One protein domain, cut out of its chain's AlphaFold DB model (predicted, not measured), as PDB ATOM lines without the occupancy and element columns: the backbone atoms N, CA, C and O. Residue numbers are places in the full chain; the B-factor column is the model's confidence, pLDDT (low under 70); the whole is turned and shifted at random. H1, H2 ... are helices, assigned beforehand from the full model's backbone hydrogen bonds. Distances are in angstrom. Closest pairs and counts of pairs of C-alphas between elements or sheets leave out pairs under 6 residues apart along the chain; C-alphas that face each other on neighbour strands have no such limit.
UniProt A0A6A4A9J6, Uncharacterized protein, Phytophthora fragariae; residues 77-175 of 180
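What this domain is: This is residues 77 to 175 of the 180 residues of an uncharacterized protein of Phytophthora fragariae (UniProt A0A6A4A9J6). Short helix H4 lies near the middle, with H5 and H6 packed on it; residues 96 to 104 of H2, the longest helix, pack on H6. H1 and H3 lie toward the end away from H5. The 99 printed residues have six named helices, H1 to H6 in order, and no named strand: all helix, compact, radius of gyration of the C-alphas 12.8 A, spans 36 by 31 by 20 A.

How they stand to each other: Start at H1, residues 79 to 86, which touches no helix. H2 is residues 96 to 113, H3 117 to 120. H4, residues 126 to 135, makes a helical hairpin with H5, residues 140 to 153, at 39 degrees; their closest C-alphas, Val 134 and Lys 143, are 6.3 A apart. H6, residues 161 to 174, touches H2, closest C-alphas Cys 169 and Asp 97, 5.8 A. Except in H3, too short for one, every O i to N i+4 pair is within hydrogen-bond range.

Where its parts are: Find C-alpha 79 at (-30.921, 6.718, -27.341). H2 runs 25.4 A; H6 runs 20.2 A to C-alpha 174 at (-10.666, 25.959, -41.574).

The domain as a whole: The printed part has no cut and no long link. Look for pLDDT under 70 at residues 91 to 92, 94, 123 and 173 to 175.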
ATOM      1  N   PRO A  77     -35.952   3.460 -25.938       74.69
ATOM      2  CA  PRO A  77     -34.730   2.752 -26.302       74.69
ATOM      3  C   PRO A  77     -33.504   3.492 -25.753       74.69
ATOM      4  O   PRO A  77     -33.555   4.701 -25.513       74.69
ATOM      5  N   ASP A  78     -32.366   2.806 -25.600       85.44
ATOM      6  CA  ASP A  78     -31.109   3.485 -25.277       85.44
ATOM      7  C   ASP A  78     -30.696   4.402 -26.443       85.44
ATOM      8  O   ASP A  78     -29.965   4.026 -27.362       85.44
ATOM      9  N   ILE A  79     -31.168   5.649 -26.373       85.44
ATOM     10  CA  ILE A  79     -30.921   6.718 -27.341       85.44
ATOM     11  C   ILE A  79     -29.419   6.861 -27.584       85.44
ATOM     12  O   ILE A  79     -28.982   7.188 -28.691       85.44
ATOM     13  N   LYS A  80     -28.586   6.645 -26.557       86.38
ATOM     14  CA  LYS A  80     -27.162   6.897 -26.703       86.38
ATOM     15  C   LYS A  80     -26.509   5.865 -27.616       86.38
ATOM     16  O   LYS A  80     -25.811   6.273 -28.549       86.38
ATOM     17  N   SER A  81     -26.712   4.580 -27.352       85.31
ATOM     18  CA  SER A  81     -26.134   3.511 -28.174       85.31
ATOM     19  C   SER A  81     -26.779   3.450 -29.557       85.31
ATOM     20  O   SER A  81     -26.069   3.274 -30.550       85.31
ATOM     21  N   LEU A  82     -28.086   3.716 -29.648       87.88
ATOM     22  CA  LEU A  82     -28.828   3.758 -30.907       87.88
ATOM     23  C   LEU A  82     -28.163   4.684 -31.933       87.88
ATOM     24  O   LEU A  82     -27.767   4.270 -33.024       87.88
ATOM     25  N   PHE A  83     -27.985   5.950 -31.569       89.25
ATOM     26  CA  PHE A  83     -27.410   6.929 -32.481       89.25
ATOM     27  C   PHE A  83     -25.905   6.710 -32.701       89.25
ATOM     28  O   PHE A  83     -25.374   7.143 -33.713       89.25
ATOM     29  N   GLU A  84     -25.178   6.081 -31.775       88.19
ATOM     30  CA  GLU A  84     -23.756   5.744 -31.977       88.19
ATOM     31  C   GLU A  84     -23.608   4.679 -33.070       88.19
ATOM     32  O   GLU A  84     -22.658   4.720 -33.848       88.19
ATOM     33  N   LYS A  85     -24.585   3.771 -33.159       85.62
ATOM     34  CA  LYS A  85     -24.662   2.722 -34.173       85.62
ATOM     35  C   LYS A  85     -25.173   3.231 -35.523       85.62
ATOM     36  O   LYS A  85     -24.647   2.822 -36.556       85.62
ATOM     37  N   GLU A  86     -26.205   4.076 -35.535       85.94
ATOM     38  CA  GLU A  86     -26.914   4.442 -36.773       85.94
ATOM     39  C   GLU A  86     -26.498   5.792 -37.371       85.94
ATOM     40  O   GLU A  86     -26.421   5.914 -38.596       85.94
ATOM     41  N   LEU A  87     -26.173   6.798 -36.554       88.88
ATOM     42  CA  LEU A  87     -25.845   8.146 -37.027       88.88
ATOM     43  C   LEU A  87     -24.372   8.251 -37.446       88.88
ATOM     44  O   LEU A  87     -23.551   8.893 -36.795       88.88
ATOM     45  N   VAL A  88     -24.042   7.605 -38.562       83.88
ATOM     46  CA  VAL A  88     -22.714   7.643 -39.184       83.88
ATOM     47  C   VAL A  88     -22.735   8.597 -40.379       83.88
ATOM     48  O   VAL A  88     -23.590   8.478 -41.256       83.88
ATOM     49  N   MET A  89     -21.798   9.549 -40.433       80.69
ATOM     50  CA  MET A  89     -21.661  10.451 -41.586       80.69
ATOM     51  C   MET A  89     -21.130   9.684 -42.799       80.69
ATOM     52  O   MET A  89     -20.048   9.097 -42.749       80.69
ATOM     53  N   GLY A  90     -21.878   9.721 -43.898       73.31
ATOM     54  CA  GLY A  90     -21.408   9.228 -45.188       73.31
ATOM     55  C   GLY A  90     -20.383  10.182 -45.806       73.31
ATOM     56  O   GLY A  90     -20.546  11.399 -45.756       73.31
ATOM     57  N   LEU A  91     -19.335   9.629 -46.420       68.94
ATOM     58  CA  LEU A  91     -18.351  10.388 -47.205       68.94
ATOM     59  C   LEU A  91     -18.664  10.384 -48.711       68.94
ATOM     60  O   LEU A  91     -17.817  10.760 -49.514       68.94
ATOM     61  N   THR A  92     -19.864   9.940 -49.089       68.75
ATOM     62  CA  THR A  92     -20.294   9.784 -50.486       68.75
ATOM     63  C   THR A  92     -20.521  11.116 -51.189       68.75
ATOM     64  O   THR A  92     -20.300  11.195 -52.391       68.75
ATOM     65  N   GLU A  93     -20.933  12.157 -50.458       74.38
ATOM     66  CA  GLU A  93     -21.192  13.475 -51.043       74.38
ATOM     67  C   GLU A  93     -19.898  14.254 -51.320       74.38
ATOM     68  O   GLU A  93     -18.971  14.321 -50.494       74.38
ATOM     69  N   THR A  94     -19.862  14.893 -52.489       65.25
ATOM     70  CA  THR A  94     -18.764  15.748 -52.939       65.25
ATOM     71  C   THR A  94     -18.934  17.146 -52.344       65.25
ATOM     72  O   THR A  94     -19.818  17.897 -52.737       65.25
ATOM     73  N   GLY A  95     -18.079  17.505 -51.386       76.44
ATOM     74  CA  GLY A  95     -18.129  18.795 -50.685       76.44
ATOM     75  C   GLY A  95     -18.517  18.645 -49.216       76.44
ATOM     76  O   GLY A  95     -19.334  17.805 -48.844       76.44
ATOM     77  N   VAL A  96     -17.872  19.432 -48.353       77.50
ATOM     78  CA  VAL A  96     -18.024  19.275 -46.901       77.50
ATOM     79  C   VAL A  96     -19.418  19.701 -46.439       77.50
ATOM     80  O   VAL A  96     -20.036  18.986 -45.655       77.50
ATOM     81  N   ASP A  97     -19.951  20.782 -47.006       77.81
ATOM     82  CA  ASP A  97     -21.281  21.301 -46.674       77.81
ATOM     83  C   ASP A  97     -22.389  20.303 -47.035       77.81
ATOM     84  O   ASP A  97     -23.265  20.023 -46.217       77.81
ATOM     85  N   PHE A  98     -22.296  19.661 -48.205       79.75
ATOM     86  CA  PHE A  98     -23.233  18.610 -48.616       79.75
ATOM     87  C   PHE A  98     -23.165  17.381 -47.701       79.75
ATOM     88  O   PHE A  98     -24.205  16.832 -47.344       79.75
ATOM     89  N   ARG A  99     -21.967  16.982 -47.243       82.62
ATOM     90  CA  ARG A  99     -21.811  15.887 -46.265       82.62
ATOM     91  C   ARG A  99     -22.424  16.226 -44.910       82.62
ATOM     92  O   ARG A  99     -23.087  15.379 -44.312       82.62
ATOM     93  N   ILE A 100     -22.228  17.452 -44.425       85.06
ATOM     94  CA  ILE A 100     -22.809  17.914 -43.158       85.06
ATOM     95  C   ILE A 100     -24.335  18.016 -43.285       85.06
ATOM     96  O   ILE A 100     -25.051  17.580 -42.383       85.06
ATOM     97  N   LEU A 101     -24.851  18.519 -44.409       84.81
ATOM     98  CA  LEU A 101     -26.287  18.585 -44.670       84.81
ATOM     99  C   LEU A 101     -26.905  17.183 -44.721       84.81
ATOM    100  O   LEU A 101     -27.873  16.917 -44.011       84.81
ATOM    101  N   ALA A 102     -26.311  16.264 -45.488       82.44
ATOM    102  CA  ALA A 102     -26.749  14.871 -45.568       82.44
ATOM    103  C   ALA A 102     -26.740  14.188 -44.191       82.44
ATOM    104  O   ALA A 102     -27.644  13.421 -43.865       82.44
ATOM    105  N   TYR A 103     -25.758  14.510 -43.348       87.56
ATOM    106  CA  TYR A 103     -25.678  14.032 -41.972       87.56
ATOM    107  C   TYR A 103     -26.800  14.573 -41.073       87.56
ATOM    108  O   TYR A 103     -27.423  13.806 -40.338       87.56
ATOM    109  N   VAL A 104     -27.104  15.871 -41.142       87.38
ATOM    110  CA  VAL A 104     -28.216  16.473 -40.384       87.38
ATOM    111  C   VAL A 104     -29.569  15.935 -40.864       87.38
ATOM    112  O   VAL A 104     -30.459  15.682 -40.053       87.38
ATOM    113  N   LEU A 105     -29.728  15.698 -42.167       86.25
ATOM    114  CA  LEU A 105     -30.916  15.039 -42.713       86.25
ATOM    115  C   LEU A 105     -31.004  13.574 -42.265       86.25
ATOM    116  O   LEU A 105     -32.087  13.103 -41.927       86.25
ATOM    117  N   TRP A 106     -29.872  12.865 -42.176       87.38
ATOM    118  CA  TRP A 106     -29.837  11.497 -41.656       87.38
ATOM    119  C   TRP A 106     -30.286  11.424 -40.197       87.38
ATOM    120  O   TRP A 106     -31.047  10.531 -39.841       87.38
ATOM    121  N   PHE A 107     -29.896  12.392 -39.366       90.25
ATOM    122  CA  PHE A 107     -30.391  12.489 -37.994       90.25
ATOM    123  C   PHE A 107     -31.923  12.525 -37.930       90.25
ATOM    124  O   PHE A 107     -32.507  11.768 -37.157       90.25
ATOM    125  N   LYS A 108     -32.573  13.362 -38.752       87.19
ATOM    126  CA  LYS A 108     -34.043  13.472 -38.760       87.19
ATOM    127  C   LYS A 108     -34.702  12.145 -39.111       87.19
ATOM    128  O   LYS A 108     -35.654  11.743 -38.458       87.19
ATOM    129  N   GLU A 109     -34.151  11.444 -40.089       83.06
ATOM    130  CA  GLU A 109     -34.653  10.133 -40.477       83.06
ATOM    131  C   GLU A 109     -34.480   9.084 -39.366       83.06
ATOM    132  O   GLU A 109     -35.372   8.275 -39.146       83.06
ATOM    133  N   VAL A 110     -33.345   9.075 -38.653       84.88
ATOM    134  CA  VAL A 110     -33.139   8.172 -37.505       84.88
ATOM    135  C   VAL A 110     -34.178   8.460 -36.419       84.88
ATOM    136  O   VAL A 110     -34.740   7.526 -35.861       84.88
ATOM    137  N   VAL A 111     -34.492   9.732 -36.159       85.38
ATOM    138  CA  VAL A 111     -35.559  10.112 -35.218       85.38
ATOM    139  C   VAL A 111     -36.916   9.545 -35.652       85.38
ATOM    140  O   VAL A 111     -37.565   8.890 -34.842       85.38
ATOM    141  N   LEU A 112     -37.310   9.731 -36.917       80.81
ATOM    142  CA  LEU A 112     -38.570   9.204 -37.468       80.81
ATOM    143  C   LEU A 112     -38.615   7.665 -37.424       80.81
ATOM    144  O   LEU A 112     -39.612   7.049 -37.062       80.81
ATOM    145  N   ASN A 113     -37.497   7.016 -37.748       76.69
ATOM    146  CA  ASN A 113     -37.406   5.559 -37.835       76.69
ATOM    147  C   ASN A 113     -37.567   4.828 -36.508       76.69
ATOM    148  O   ASN A 113     -37.848   3.624 -36.535       76.69
ATOM    149  N   HIS A 114     -37.344   5.533 -35.403       77.44
ATOM    150  CA  HIS A 114     -37.427   5.020 -34.039       77.44
ATOM    151  C   HIS A 114     -38.534   5.705 -33.233       77.44
ATOM    152  O   HIS A 114     -38.592   5.526 -32.022       77.44
ATOM    153  N   VAL A 115     -39.410   6.467 -33.901       76.62
ATOM    154  CA  VAL A 115     -40.559   7.161 -33.296       76.62
ATOM    155  C   VAL A 115     -40.131   8.062 -32.122       76.62
ATOM    156  O   VAL A 115     -40.704   8.051 -31.034       76.62
ATOM    157  N   LEU A 116     -39.034   8.805 -32.307       82.81
ATOM    158  CA  LEU A 116     -38.450   9.682 -31.284       82.81
ATOM    159  C   LEU A 116     -38.811  11.163 -31.502       82.81
ATOM    160  O   LEU A 116     -38.188  12.049 -30.908       82.81
ATOM    161  N   GLU A 117     -39.788  11.470 -32.358       83.38
ATOM    162  CA  GLU A 117     -40.215  12.835 -32.685       83.38
ATOM    163  C   GLU A 117     -40.675  13.586 -31.437       83.38
ATOM    164  O   GLU A 117     -40.331  14.754 -31.246       83.38
ATOM    165  N   ASP A 118     -41.384  12.896 -30.544       80.19
ATOM    166  CA  ASP A 118     -41.853  13.458 -29.280       80.19
ATOM    167  C   ASP A 118     -40.720  13.854 -28.329       80.19
ATOM    168  O   ASP A 118     -40.918  14.722 -27.475       80.19
ATOM    169  N   VAL A 119     -39.540  13.250 -28.489       83.88
ATOM    170  CA  VAL A 119     -38.332  13.552 -27.713       83.88
ATOM    171  C   VAL A 119     -37.552  14.693 -28.359       83.88
ATOM    172  O   VAL A 119     -37.125  15.625 -27.677       83.88
ATOM    173  N   PHE A 120     -37.363  14.645 -29.681       86.69
ATOM    174  CA  PHE A 120     -36.433  15.538 -30.367       86.69
ATOM    175  C   PHE A 120     -37.089  16.737 -31.052       86.69
ATOM    176  O   PHE A 120     -36.489  17.808 -31.043       86.69
ATOM    177  N   PHE A 121     -38.276  16.609 -31.649       84.00
ATOM    178  CA  PHE A 121     -38.880  17.659 -32.488       84.00
ATOM    179  C   PHE A 121     -39.748  18.667 -31.719       84.00
ATOM    180  O   PHE A 121     -40.199  19.655 -32.296       84.00
ATOM    181  N   LYS A 122     -39.930  18.491 -30.405       80.94
ATOM    182  CA  LYS A 122     -40.513  19.527 -29.533       80.94
ATOM    183  C   LYS A 122     -39.514  20.663 -29.290       80.94
ATOM    184  O   LYS A 122     -38.306  20.453 -29.328       80.94
ATOM    185  N   ALA A 123     -40.003  21.860 -28.957       65.88
ATOM    186  CA  ALA A 123     -39.176  23.063 -28.767       65.88
ATOM    187  C   ALA A 123     -38.036  22.910 -27.730       65.88
ATOM    188  O   ALA A 123     -37.017  23.588 -27.820       65.88
ATOM    189  N   ALA A 124     -38.176  22.002 -26.757       71.06
ATOM    190  CA  ALA A 124     -37.120  21.685 -25.794       71.06
ATOM    191  C   ALA A 124     -36.052  20.710 -26.341       71.06
ATOM    192  O   ALA A 124     -34.933  20.674 -25.824       71.06
ATOM    193  N   GLY A 125     -36.381  19.945 -27.385       82.38
ATOM    194  CA  GLY A 125     -35.580  18.844 -27.918       82.38
ATOM    195  C   GLY A 125     -34.434  19.271 -28.837       82.38
ATOM    196  O   GLY A 125     -33.481  18.512 -28.989       82.38
ATOM    197  N   GLU A 126     -34.436  20.494 -29.391       87.00
ATOM    198  CA  GLU A 126     -33.345  20.983 -30.261       87.00
ATOM    199  C   GLU A 126     -31.973  20.933 -29.581       87.00
ATOM    200  O   GLU A 126     -30.967  20.608 -30.211       87.00
ATOM    201  N   LYS A 127     -31.918  21.192 -28.272       88.44
ATOM    202  CA  LYS A 127     -30.673  21.080 -27.509       88.44
ATOM    203  C   LYS A 127     -30.136  19.647 -27.508       88.44
ATOM    204  O   LYS A 127     -28.927  19.431 -27.639       88.44
ATOM    205  N   ASP A 128     -31.024  18.669 -27.373       90.00
ATOM    206  CA  ASP A 128     -30.661  17.256 -27.410       90.00
ATOM    207  C   ASP A 128     -30.331  16.796 -28.834       90.00
ATOM    208  O   ASP A 128     -29.393  16.011 -29.002       90.00
ATOM    209  N   GLN A 129     -30.972  17.370 -29.863       91.19
ATOM    210  CA  GLN A 129     -30.556  17.195 -31.260       91.19
ATOM    211  C   GLN A 129     -29.109  17.665 -31.456       91.19
ATOM    212  O   GLN A 129     -28.264  16.892 -31.913       91.19
ATOM    213  N   CYS A 130     -28.780  18.896 -31.043       91.19
ATOM    214  CA  CYS A 130     -27.426  19.445 -31.145       91.19
ATOM    215  C   CYS A 130     -26.402  18.573 -30.407       91.19
ATOM    216  O   CYS A 130     -25.342  18.251 -30.948       91.19
ATOM    217  N   LYS A 131     -26.721  18.147 -29.178       90.75
ATOM    218  CA  LYS A 131     -25.862  17.262 -28.379       90.75
ATOM    219  C   LYS A 131     -25.584  15.949 -29.110       90.75
ATOM    220  O   LYS A 131     -24.431  15.509 -29.148       90.75
ATOM    221  N   ARG A 132     -26.616  15.334 -29.691       92.44
ATOM    222  CA  ARG A 132     -26.510  14.054 -30.394       92.44
ATOM    223  C   ARG A 132     -25.726  14.187 -31.694       92.44
ATOM    224  O   ARG A 132     -24.758  13.446 -31.875       92.44
ATOM    225  N   LEU A 133     -26.051  15.188 -32.513       92.56
ATOM    226  CA  LEU A 133     -25.337  15.527 -33.745       92.56
ATOM    227  C   LEU A 133     -23.841  15.719 -33.484       92.56
ATOM    228  O   LEU A 133     -23.030  15.052 -34.117       92.56
ATOM    229  N   VAL A 134     -23.463  16.539 -32.500       91.38
ATOM    230  CA  VAL A 134     -22.048  16.773 -32.155       91.38
ATOM    231  C   VAL A 134     -21.371  15.509 -31.623       91.38
ATOM    232  O   VAL A 134     -20.199  15.258 -31.904       91.38
ATOM    233  N   SER A 135     -22.080  14.688 -30.845       90.12
ATOM    234  CA  SER A 135     -21.506  13.467 -30.266       90.12
ATOM    235  C   SER A 135     -21.145  12.401 -31.305       90.12
ATOM    236  O   SER A 135     -20.219  11.629 -31.055       90.12
ATOM    237  N   CYS A 136     -21.804  12.410 -32.463       88.12
ATOM    238  CA  CYS A 136     -21.628  11.439 -33.544       88.12
ATOM    239  C   CYS A 136     -20.885  12.007 -34.771       88.12
ATOM    240  O   CYS A 136     -20.700  11.291 -35.751       88.12
ATOM    241  N   LEU A 137     -20.412  13.262 -34.719       88.50
ATOM    242  CA  LEU A 137     -19.626  13.854 -35.806       88.50
ATOM    243  C   LEU A 137     -18.364  13.035 -36.115       88.50
ATOM    244  O   LEU A 137     -17.683  12.524 -35.223       88.50
ATOM    245  N   THR A 138     -18.021  12.999 -37.396       82.06
ATOM    246  CA  THR A 138     -16.765  12.475 -37.935       82.06
ATOM    247  C   THR A 138     -16.316  13.423 -39.057       82.06
ATOM    248  O   THR A 138     -17.183  14.021 -39.695       82.06
ATOM    249  N   PRO A 139     -15.010  13.638 -39.295       83.81
ATOM    250  CA  PRO A 139     -13.850  13.037 -38.627       83.81
ATOM    251  C   PRO A 139     -13.675  13.470 -37.153       83.81
ATOM    252  O   PRO A 139     -14.231  14.491 -36.740       83.81
ATOM    253  N   PRO A 140     -12.886  12.735 -36.335       85.69
ATOM    254  CA  PRO A 140     -12.668  13.054 -34.917       85.69
ATOM    255  C   PRO A 140     -12.172  14.482 -34.658       85.69
ATOM    256  O   PRO A 140     -12.553  15.087 -33.658       85.69
ATOM    257  N   VAL A 141     -11.374  15.039 -35.573       85.38
ATOM    258  CA  VAL A 141     -10.883  16.426 -35.498       85.38
ATOM    259  C   VAL A 141     -12.049  17.419 -35.535       85.38
ATOM    260  O   VAL A 141     -12.170  18.255 -34.643       85.38
ATOM    261  N   LEU A 142     -12.972  17.256 -36.490       86.31
ATOM    262  CA  LEU A 142     -14.177  18.083 -36.605       86.31
ATOM    263  C   LEU A 142     -15.075  17.945 -35.367       86.31
ATOM    264  O   LEU A 142     -15.631  18.924 -34.878       86.31
ATOM    265  N   LYS A 143     -15.183  16.731 -34.815       90.31
ATOM    266  CA  LYS A 143     -15.938  16.464 -33.584       90.31
ATOM    267  C   LYS A 143     -15.370  17.207 -32.374       90.31
ATOM    268  O   LYS A 143     -16.140  17.753 -31.584       90.31
ATOM    269  N   VAL A 144     -14.049  17.183 -32.183       88.81
ATOM    270  CA  VAL A 144     -13.392  17.886 -31.068       88.81
ATOM    271  C   VAL A 144     -13.580  19.389 -31.217       88.81
ATOM    272  O   VAL A 144     -13.975  20.045 -30.253       88.81
ATOM    273  N   ASP A 145     -13.390  19.915 -32.422       86.12
ATOM    274  CA  ASP A 145     -13.524  21.344 -32.669       86.12
ATOM    275  C   ASP A 145     -14.971  21.838 -32.478       86.12
ATOM    276  O   ASP A 145     -15.219  22.780 -31.721       86.12
ATOM    277  N   ALA A 146     -15.958  21.119 -33.022       88.19
ATOM    278  CA  ALA A 146     -17.376  21.409 -32.798       88.19
ATOM    279  C   ALA A 146     -17.764  21.342 -31.307       88.19
ATOM    280  O   ALA A 146     -18.528  22.177 -30.821       88.19
ATOM    281  N   LYS A 147     -17.219  20.385 -30.537       90.06
ATOM    282  CA  LYS A 147     -17.443  20.320 -29.079       90.06
ATOM    283  C   LYS A 147     -16.896  21.548 -28.357       90.06
ATOM    284  O   LYS A 147     -17.554  22.045 -27.440       90.06
ATOM    285  N   THR A 148     -15.714  22.017 -28.745       87.81
ATOM    286  CA  THR A 148     -15.094  23.220 -28.178       87.81
ATOM    287  C   THR A 148     -15.929  24.457 -28.505       87.81
ATOM    288  O   THR A 148     -16.231  25.230 -27.598       87.81
ATOM    289  N   ALA A 149     -16.406  24.579 -29.750       85.19
ATOM    290  CA  ALA A 149     -17.303  25.643 -30.212       85.19
ATOM    291  C   ALA A 149     -18.541  25.804 -29.329       85.19
ATOM    292  O   ALA A 149     -18.839  26.880 -28.809       85.19
ATOM    293  N   VAL A 150     -19.245  24.686 -29.152       86.69
ATOM    294  CA  VAL A 150     -20.531  24.609 -28.463       86.69
ATOM    295  C   VAL A 150     -20.372  24.879 -26.967       86.69
ATOM    296  O   VAL A 150     -21.283  25.411 -26.332       86.69
ATOM    297  N   ARG A 151     -19.225  24.508 -26.381       82.94
ATOM    298  CA  ARG A 151     -18.957  24.707 -24.950       82.94
ATOM    299  C   ARG A 151     -18.459  26.107 -24.617       82.94
ATOM    300  O   ARG A 151     -18.895  26.659 -23.608       82.94
ATOM    301  N   TRP A 152     -17.543  26.643 -25.417       80.69
ATOM    302  CA  TRP A 152     -16.720  27.784 -25.013       80.69
ATOM    303  C   TRP A 152     -16.881  29.023 -25.893       80.69
ATOM    304  O   TRP A 152     -16.569  30.110 -25.424       80.69
ATOM    305  N   THR A 153     -17.369  28.891 -27.130       76.75
ATOM    306  CA  THR A 153     -17.437  30.015 -28.079       76.75
ATOM    307  C   THR A 153     -18.827  30.643 -28.128       76.75
ATOM    308  O   THR A 153     -18.968  31.823 -27.826       76.75
ATOM    309  N   ASP A 154     -19.863  29.868 -28.459       80.31
ATOM    310  CA  ASP A 154     -21.242  30.369 -28.522       80.31
ATOM    311  C   ASP A 154     -22.231  29.336 -27.965       80.31
ATOM    312  O   ASP A 154     -22.547  28.315 -28.580       80.31
ATOM    313  N   LYS A 155     -22.772  29.635 -26.778       81.00
ATOM    314  CA  LYS A 155     -23.769  28.790 -26.100       81.00
ATOM    315  C   LYS A 155     -25.102  28.722 -26.854       81.00
ATOM    316  O   LYS A 155     -25.891  27.818 -26.574       81.00
ATOM    317  N   ALA A 156     -25.383  29.644 -27.778       83.19
ATOM    318  CA  ALA A 156     -26.579  29.603 -28.614       83.19
ATOM    319  C   ALA A 156     -26.505  28.499 -29.681       83.19
ATOM    320  O   ALA A 156     -27.546  27.972 -30.068       83.19
ATOM    321  N   VAL A 157     -25.300  28.082 -30.094       84.62
ATOM    322  CA  VAL A 157     -25.089  26.954 -31.025       84.62
ATOM    323  C   VAL A 157     -25.612  25.646 -30.429       84.62
ATOM    324  O   VAL A 157     -26.168  24.812 -31.136       84.62
ATOM    325  N   ALA A 158     -25.514  25.483 -29.107       85.81
ATOM    326  CA  ALA A 158     -26.020  24.308 -28.399       85.81
ATOM    327  C   ALA A 158     -27.553  24.171 -28.424       85.81
ATOM    328  O   ALA A 158     -28.066  23.162 -27.952       85.81
ATOM    329  N   LYS A 159     -28.273  25.207 -28.865       87.88
ATOM    330  CA  LYS A 159     -29.734  25.311 -28.775       87.88
ATOM    331  C   LYS A 159     -30.412  25.452 -30.134       87.88
ATOM    332  O   LYS A 159     -31.612  25.651 -30.157       87.88
ATOM    333  N   SER A 160     -29.661  25.426 -31.232       88.62
ATOM    334  CA  SER A 160     -30.208  25.611 -32.572       88.62
ATOM    335  C   SER A 160     -29.445  24.746 -33.559       88.62
ATOM    336  O   SER A 160     -28.236  24.911 -33.750       88.62
ATOM    337  N   VAL A 161     -30.165  23.847 -34.227       87.25
ATOM    338  CA  VAL A 161     -29.577  22.960 -35.239       87.25
ATOM    339  C   VAL A 161     -29.067  23.757 -36.433       87.25
ATOM    340  O   VAL A 161     -28.009  23.443 -36.972       87.25
ATOM    341  N   GLN A 162     -29.761  24.835 -36.803       88.44
ATOM    342  CA  GLN A 162     -29.331  25.731 -37.874       88.44
ATOM    343  C   GLN A 162     -27.995  26.407 -37.542       88.44
ATOM    344  O   GLN A 162     -27.076  26.367 -38.357       88.44
ATOM    345  N   LYS A 163     -27.852  26.977 -36.336       88.75
ATOM    346  CA  LYS A 163     -26.576  27.579 -35.906       88.75
ATOM    347  C   LYS A 163     -25.464  26.545 -35.785       88.75
ATOM    348  O   LYS A 163     -24.306  26.853 -36.056       88.75
ATOM    349  N   LEU A 164     -25.797  25.322 -35.370       89.31
ATOM    350  CA  LEU A 164     -24.844  24.220 -35.340       89.31
ATOM    351  C   LEU A 164     -24.357  23.869 -36.746       89.31
ATOM    352  O   LEU A 164     -23.151  23.748 -36.937       89.31
ATOM    353  N   TYR A 165     -25.263  23.750 -37.716       87.75
ATOM    354  CA  TYR A 165     -24.918  23.480 -39.108       87.75
ATOM    355  C   TYR A 165     -23.927  24.514 -39.653       87.75
ATOM    356  O   TYR A 165     -22.838  24.135 -40.076       87.75
ATOM    357  N   THR A 166     -24.251  25.809 -39.558       88.44
ATOM    358  CA  THR A 166     -23.379  26.875 -40.081       88.44
ATOM    359  C   THR A 166     -22.014  26.861 -39.396       88.44
ATOM    360  O   THR A 166     -20.987  26.869 -40.063       88.44
ATOM    361  N   THR A 167     -21.993  26.713 -38.068       88.31
ATOM    362  CA  THR A 167     -20.749  26.662 -37.284       88.31
ATOM    363  C   THR A 167     -19.859  25.481 -37.679       88.31
ATOM    364  O   THR A 167     -18.639  25.624 -37.761       88.31
ATOM    365  N   VAL A 168     -20.441  24.296 -37.894       87.88
ATOM    366  CA  VAL A 168     -19.691  23.092 -38.285       87.88
ATOM    367  C   VAL A 168     -19.172  23.227 -39.718       87.88
ATOM    368  O   VAL A 168     -18.026  22.855 -39.961       87.88
ATOM    369  N   CYS A 169     -19.955  23.807 -40.633       85.44
ATOM    370  CA  CYS A 169     -19.509  24.147 -41.985       85.44
ATOM    371  C   CYS A 169     -18.302  25.096 -41.954       85.44
ATOM    372  O   CYS A 169     -17.236  24.726 -42.447       85.44
ATOM    373  N   ASP A 170     -18.409  26.249 -41.290       85.56
ATOM    374  CA  ASP A 170     -17.345  27.264 -41.218       85.56
ATOM    375  C   ASP A 170     -16.030  26.696 -40.666       85.56
ATOM    376  O   ASP A 170     -14.941  26.946 -41.182       85.56
ATOM    377  N   ARG A 171     -16.124  25.868 -39.624       80.94
ATOM    378  CA  ARG A 171     -14.962  25.206 -39.013       80.94
ATOM    379  C   ARG A 171     -14.368  24.130 -39.905       80.94
ATOM    380  O   ARG A 171     -13.156  23.956 -39.954       80.94
ATOM    381  N   SER A 172     -15.208  23.414 -40.639       76.44
ATOM    382  CA  SER A 172     -14.742  22.389 -41.563       76.44
ATOM    383  C   SER A 172     -13.944  22.968 -42.738       76.44
ATOM    384  O   SER A 172     -13.001  22.324 -43.200       76.44
ATOM    385  N   TRP A 173     -14.241  24.208 -43.148       67.25
ATOM    386  CA  TRP A 173     -13.427  24.976 -44.093       67.25
ATOM    387  C   TRP A 173     -12.039  25.310 -43.531       67.25
ATOM    388  O   TRP A 173     -11.051  25.216 -44.254       67.25
ATOM    389  N   GLN A 174     -11.937  25.627 -42.238       62.62
ATOM    390  CA  GLN A 174     -10.666  25.959 -41.574       62.62
ATOM    391  C   GLN A 174      -9.743  24.747 -41.354       62.62
ATOM    392  O   GLN A 174      -8.543  24.919 -41.165       62.62
ATOM    393  N   ILE A 175     -10.288  23.526 -41.376       63.28
ATOM    394  CA  ILE A 175      -9.544  22.268 -41.171       63.28
ATOM    395  C   ILE A 175      -8.990  21.703 -42.498       63.28
ATOM    396  O   ILE A 175      -8.218  20.743 -42.491       63.28
TER     397      ILE A 175